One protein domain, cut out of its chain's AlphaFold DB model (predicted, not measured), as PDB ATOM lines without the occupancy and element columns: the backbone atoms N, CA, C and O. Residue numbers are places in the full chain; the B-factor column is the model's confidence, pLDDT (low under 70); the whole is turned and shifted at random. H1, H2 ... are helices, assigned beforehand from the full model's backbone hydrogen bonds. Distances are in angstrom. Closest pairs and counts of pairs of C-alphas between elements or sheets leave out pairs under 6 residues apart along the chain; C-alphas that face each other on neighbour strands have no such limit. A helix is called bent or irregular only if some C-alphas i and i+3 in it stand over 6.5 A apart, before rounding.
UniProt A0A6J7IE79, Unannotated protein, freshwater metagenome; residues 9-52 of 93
ATOM      1  N   VAL A   9      50.937 -31.634  33.690       96.19
ATOM      2  CA  VAL A   9      49.895 -32.545  33.188       96.19
ATOM      3  C   VAL A   9      50.005 -33.914  33.851       96.19
ATOM      4  O   VAL A   9      49.019 -34.421  34.378       96.19
ATOM      5  N   THR A  10      51.206 -34.498  33.899       96.12
ATOM      6  CA  THR A  10      51.397 -35.813  34.530       96.12
ATOM      7  C   THR A  10      51.160 -35.762  36.038       96.12
ATOM      8  O   THR A  10      50.583 -36.688  36.587       96.12
ATOM      9  N   LEU A  11      51.516 -34.664  36.712       96.88
ATOM     10  CA  LEU A  11      51.241 -34.486  38.138       96.88
ATOM     11  C   LEU A  11      49.737 -34.411  38.418       96.88
ATOM     12  O   LEU A  11      49.280 -34.971  39.410       96.88
ATOM     13  N   ASN A  12      48.966 -33.751  37.554       97.75
ATOM     14  CA  ASN A  12      47.512 -33.682  37.684       97.75
ATOM     15  C   ASN A  12      46.856 -35.053  37.429       97.75
ATOM     16  O   ASN A  12      45.989 -35.453  38.203       97.75
ATOM     17  N   VAL A  13      47.359 -35.849  36.472       97.69
ATOM     18  CA  VAL A  13      46.954 -37.267  36.332       97.69
ATOM     19  C   VAL A  13      47.240 -38.057  37.613       97.69
ATOM     20  O   VAL A  13      46.357 -38.746  38.118       97.69
ATOM     21  N   MET A  14      48.442 -37.925  38.185       96.88
ATOM     22  CA  MET A  14      48.830 -38.637  39.413       96.88
ATOM     23  C   MET A  14      48.011 -38.232  40.648       96.88
ATOM     24  O   MET A  14      47.932 -39.002  41.602       96.88
ATOM     25  N   LYS A  15      47.399 -37.041  40.654       97.00
ATOM     26  CA  LYS A  15      46.497 -36.585  41.726       97.00
ATOM     27  C   LYS A  15      45.064 -37.095  41.569       97.00
ATOM     28  O   LYS A  15      44.303 -37.021  42.533       97.00
ATOM     29  N   SER A  16      44.680 -37.560  40.379       96.25
ATOM     30  CA  SER A  16      43.322 -38.034  40.129       96.25
ATOM     31  C   SER A  16      42.998 -39.248  40.998       96.25
ATOM     32  O   SER A  16      43.806 -40.160  41.167       96.25
ATOM     33  N   THR A  17      41.789 -39.260  41.546       95.88
ATOM     34  CA  THR A  17      41.247 -40.381  42.323       95.88
ATOM     35  C   THR A  17      40.312 -41.264  41.496       95.88
ATOM     36  O   THR A  17      39.759 -42.232  42.023       95.88
ATOM     37  N   ASP A  18      40.132 -40.944  40.212       96.31
ATOM     38  CA  ASP A  18      39.283 -41.708  39.307       96.31
ATOM     39  C   ASP A  18      39.902 -43.093  39.037       96.31
ATOM     40  O   ASP A  18      41.064 -43.182  38.632       96.31
ATOM     41  N   PRO A  19      39.163 -44.198  39.250       95.94
ATOM     42  CA  PRO A  19      39.665 -45.532  38.952       95.94
ATOM     43  C   PRO A  19      40.108 -45.733  37.499       95.94
ATOM     44  O   PRO A  19      40.972 -46.582  37.273       95.94
ATOM     45  N   ILE A  20      39.545 -44.989  36.534       95.00
ATOM     46  CA  ILE A  20      39.910 -45.112  35.113       95.00
ATOM     47  C   ILE A  20      41.347 -44.648  34.835       95.00
ATOM     48  O   ILE A  20      41.982 -45.133  33.900       95.00
ATOM     49  N   ASP A  21      41.897 -43.792  35.698       97.00
ATOM     50  CA  ASP A  21      43.216 -43.189  35.500       97.00
ATOM     51  C   ASP A  21      44.350 -44.087  36.011       97.00
ATOM     52  O   ASP A  21      45.516 -43.807  35.747       97.00
ATOM     53  N   ARG A  22      44.044 -45.189  36.713       96.94
ATOM     54  CA  ARG A  22      45.055 -46.050  37.357       96.94
ATOM     55  C   ARG A  22      46.081 -46.620  36.388       96.94
ATOM     56  O   ARG A  22      47.261 -46.664  36.723       96.94
ATOM     57  N   GLU A  23      45.641 -47.058  35.211       96.25
ATOM     58  CA  GLU A  23      46.555 -47.612  34.206       96.25
ATOM     59  C   GLU A  23      47.501 -46.527  33.685       96.25
ATOM     60  O   GLU A  23      48.716 -46.703  33.644       96.25
ATOM     61  N   LEU A  24      46.955 -45.347  33.389       96.75
ATOM     62  CA  LEU A  24      47.751 -44.205  32.962       96.75
ATOM     63  C   LEU A  24      48.725 -43.759  34.066       96.75
ATOM     64  O   LEU A  24      49.887 -43.490  33.781       96.75
ATOM     65  N   GLN A  25      48.299 -43.739  35.331       97.19
ATOM     66  CA  GLN A  25      49.166 -43.462  36.482       97.19
ATOM     67  C   GLN A  25      50.297 -44.487  36.610       97.19
ATOM     68  O   GLN A  25      51.433 -44.112  36.906       97.19
ATOM     69  N   HIS A  26      50.012 -45.769  36.365       95.88
ATOM     70  CA  HIS A  26      51.029 -46.813  36.379       95.88
ATOM     71  C   HIS A  26      52.090 -46.564  35.299       95.88
ATOM     72  O   HIS A  26      53.277 -46.489  35.623       95.88
ATOM     73  N   LEU A  27      51.669 -46.320  34.054       95.38
ATOM     74  CA  LEU A  27      52.566 -46.016  32.932       95.38
ATOM     75  C   LEU A  27      53.406 -44.746  33.157       95.38
ATOM     76  O   LEU A  27      54.539 -44.659  32.694       95.38
ATOM     77  N   LEU A  28      52.869 -43.760  33.881       95.88
ATOM     78  CA  LEU A  28      53.547 -42.497  34.194       95.88
ATOM     79  C   LEU A  28      54.507 -42.571  35.389       95.88
ATOM     80  O   LEU A  28      55.256 -41.619  35.617       95.88
ATOM     81  N   SER A  29      54.481 -43.654  36.168       94.00
ATOM     82  CA  SER A  29      55.239 -43.763  37.423       94.00
ATOM     83  C   SER A  29      56.749 -43.969  37.236       94.00
ATOM     84  O   SER A  29      57.511 -43.831  38.195       94.00
ATOM     85  N   ALA A  30      57.190 -44.270  36.012       92.00
ATOM     86  CA  ALA A  30      58.580 -44.524  35.653       92.00
ATOM     87  C   ALA A  30      58.891 -44.026  34.222       92.00
ATOM     88  O   ALA A  30      57.975 -43.720  33.456       92.00
ATOM     89  N   PRO A  31      60.179 -43.922  33.839       94.94
ATOM     90  CA  PRO A  31      60.570 -43.692  32.451       94.94
ATOM     91  C   PRO A  31      59.962 -44.724  31.485       94.94
ATOM     92  O   PRO A  31      59.971 -45.919  31.768       94.94
ATOM     93  N   ILE A  32      59.479 -44.260  30.328       94.44
ATOM     94  CA  ILE A  32      58.928 -45.121  29.267       94.44
ATOM     95  C   ILE A  32      59.970 -45.282  28.155       94.44
ATOM     96  O   ILE A  32      60.345 -44.300  27.505       94.44
ATOM     97  N   GLU A  33      60.430 -46.510  27.916       93.94
ATOM     98  CA  GLU A  33      61.460 -46.803  26.909       93.94
ATOM     99  C   GLU A  33      60.873 -47.081  25.517       93.94
ATOM    100  O   GLU A  33      61.384 -46.577  24.509       93.94
ATOM    101  N   GLU A  34      59.781 -47.845  25.455       96.06
ATOM    102  CA  GLU A  34      59.152 -48.256  24.201       96.06
ATOM    103  C   GLU A  34      58.420 -47.085  23.521       96.06
ATOM    104  O   GLU A  34      57.586 -46.409  24.121       96.06
ATOM    105  N   GLU A  35      58.712 -46.844  22.237       95.38
ATOM    106  CA  GLU A  35      58.094 -45.742  21.479       95.38
ATOM    107  C   GLU A  35      56.583 -45.925  21.294       95.38
ATOM    108  O   GLU A  35      55.849 -44.943  21.381       95.38
ATOM    109  N   ALA A  36      56.103 -47.155  21.087       96.25
ATOM    110  CA  ALA A  36      54.672 -47.419  20.937       96.25
ATOM    111  C   ALA A  36      53.898 -46.997  22.197       96.25
ATOM    112  O   ALA A  36      52.948 -46.220  22.103       96.25
ATOM    113  N   THR A  37      54.387 -47.382  23.380       95.38
ATOM    114  CA  THR A  37      53.813 -46.964  24.666       95.38
ATOM    115  C   THR A  37      53.864 -45.449  24.854       95.38
ATOM    116  O   THR A  37      52.898 -44.857  25.332       95.38
ATOM    117  N   VAL A  38      54.952 -44.777  24.450       96.31
ATOM    118  CA  VAL A  38      55.018 -43.305  24.500       96.31
ATOM    119  C   VAL A  38      53.899 -42.681  23.661       96.31
ATOM    120  O   VAL A  38      53.242 -41.753  24.130       96.31
ATOM    121  N   GLN A  39      53.646 -43.181  22.449       96.50
ATOM    122  CA  GLN A  39      52.585 -42.653  21.582       96.50
ATOM    123  C   GLN A  39      51.180 -42.913  22.135       96.50
ATOM    124  O   GLN A  39      50.321 -42.025  22.072       96.50
ATOM    125  N   GLU A  40      50.946 -44.089  22.718       95.69
ATOM    126  CA  GLU A  40      49.686 -44.419  23.391       95.69
ATOM    127  C   GLU A  40      49.426 -43.477  24.567       95.69
ATOM    128  O   GLU A  40      48.370 -42.847  24.645       95.69
ATOM    129  N   VAL A  41      50.426 -43.290  25.430       96.44
ATOM    130  CA  VAL A  41      50.329 -42.397  26.584       96.44
ATOM    131  C   VAL A  41      50.141 -40.942  26.149       96.44
ATOM    132  O   VAL A  41      49.301 -40.243  26.711       96.44
ATOM    133  N   LEU A  42      50.861 -40.468  25.127       95.62
ATOM    134  CA  LEU A  42      50.655 -39.122  24.581       95.62
ATOM    135  C   LEU A  42      49.232 -38.937  24.042       95.62
ATOM    136  O   LEU A  42      48.639 -37.874  24.223       95.62
ATOM    137  N   THR A  43      48.673 -39.960  23.399       96.56
ATOM    138  CA  THR A  43      47.288 -39.936  22.909       96.56
ATOM    139  C   THR A  43      46.290 -39.911  24.062       96.56
ATOM    140  O   THR A  43      45.341 -39.128  24.021       96.56
ATOM    141  N   ALA A  44      46.523 -40.696  25.116       96.38
ATOM    142  CA  ALA A  44      45.704 -40.669  26.322       96.38
ATOM    143  C   ALA A  44      45.747 -39.285  26.989       96.38
ATOM    144  O   ALA A  44      44.703 -38.687  27.229       96.38
ATOM    145  N   LEU A  45      46.943 -38.724  27.195       96.38
ATOM    146  CA  LEU A  45      47.129 -37.413  27.821       96.38
ATOM    147  C   LEU A  45      46.462 -36.270  27.052       96.38
ATOM    148  O   LEU A  45      45.908 -35.372  27.680       96.38
ATOM    149  N   ARG A  46      46.484 -36.295  25.712       95.50
ATOM    150  CA  ARG A  46      45.820 -35.270  24.885       95.50
ATOM    151  C   ARG A  46      44.303 -35.227  25.073       95.50
ATOM    152  O   ARG A  46      43.717 -34.176  24.857       95.50
ATOM    153  N   ASN A  47      43.694 -36.346  25.457       95.56
ATOM    154  CA  ASN A  47      42.250 -36.467  25.658       95.56
ATOM    155  C   ASN A  47      41.854 -36.474  27.145       95.56
ATOM    156  O   ASN A  47      40.680 -36.626  27.472       95.56
ATOM    157  N   HIS A  48      42.824 -36.359  28.052       97.44
ATOM    158  CA  HIS A  48      42.603 -36.484  29.484       97.44
ATOM    159  C   HIS A  48      42.348 -35.114  30.131       97.44
ATOM    160  O   HIS A  48      43.078 -34.155  29.878       97.44
ATOM    161  N   LYS A  49      41.384 -35.046  31.061       96.75
ATOM    162  CA  LYS A  49      40.985 -33.824  31.799       96.75
ATOM    163  C   LYS A  49      42.148 -33.063  32.456       96.75
ATOM    164  O   LYS A  49      42.142 -31.842  32.521       96.75
ATOM    165  N   ALA A  50      43.189 -33.777  32.886       97.12
ATOM    166  CA  ALA A  50      44.399 -33.191  33.471       97.12
ATOM    167  C   ALA A  50      45.116 -32.192  32.544       97.12
ATOM    168  O   ALA A  50      45.850 -31.327  33.031       97.12
ATOM    169  N   LEU A  51      44.949 -32.304  31.220       96.12
ATOM    170  CA  LEU A  51      45.477 -31.312  30.286       96.12
ATOM    171  C   LEU A  51      44.735 -29.980  30.436       96.12
ATOM    172  O   LEU A  51      45.385 -28.941  30.559       96.12
ATOM    173  N   ASP A  52      43.406 -30.022  30.510       95.06
ATOM    174  CA  ASP A  52      42.566 -28.843  30.734       95.06
ATOM    175  C   ASP A  52      42.811 -28.243  32.123       95.06
ATOM    176  O   ASP A  52      43.022 -27.038  32.240       95.06
TER     177      ASP A  52
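This is residues 9 to 52 of the 93 residues of the protein "Unannotated protein" of freshwater metagenome (UniProt A0A6J7IE79). Two longer helices, H2 and H3, make a splayed helical hairpin, its two limbs running opposite ways at a tilt of 44 degrees. Two shorter helices, H1 and H4, pack on each other, the last helix coming back to the first one, and H1 also packs on H2. The printed part has 44 residues with four named helices, in the order H1, H2, H3, H4, and no named strand; its class is all helix. It is compact, with a radius of gyration of the C-alphas of 9.9 A, and spans 26 by 18 by 16 A.

Begin at H1, residues 9 to 15, and go on over a tight link of 3 residues to H2, residues 19 to 28. They touch, their closest C-alphas being those of Met 14 and Gln 25, 5.7 A apart, and they run opposite ways at a steep tilt of 54 degrees. H2 is irregular: C-alphas 20 and 23 are 7.2 A apart. A short link of 6 residues leads to H3, residues 35 to 46. H2 and H3 form a helical hairpin but only just touch, with 3 pairs of C-alphas within 8 A; the closest are those of Leu 24 and Val 41, 7.1 A apart, and H3 touches H2 with residues 41 to 44 alone. They run opposite ways at a steep tilt of 44 degrees. H1 and H3 are close but not clearly touching, the closest C-alphas being those of Val 9 and Leu 45 at 7.8 A. After a tight link of 2 residues comes H4, residues 49 to 52, which touches H1; look at the C-alphas of Asn 12 and Ala 50, the closest of the two helices, 5.3 A apart. H3 and H4 are close but not clearly touching, and H2 and H4 are apart. In H1 and H3 every O i to N i+4 pair is within hydrogen-bond range, in H2 4 of 6 are, and H4 is too short for such a pair.

Find C-alpha 9 at (49.895, -32.545, 33.188); from there H1 runs 10.0 A to Lys 15. H2 goes from Pro 19 at (39.665, -45.532, 38.952) to Leu 28, 15.0 A. H3, the longest helix, covers 16.5 A from Glu 35 to Arg 46. H4 measures 5.3 A from Lys 49 to Asp 52, whose C-alpha is at (42.566, -28.843, 30.734).

The two C-alphas farthest apart are those of Thr 17 and Glu 35, 27.3 A, while those of Val 9 and Asp 52, the first and last printed, are 8.6 A apart. The printed part has no cut and no long link. The mean pLDDT of the printed part is 96.0, and no printed residue is under 70.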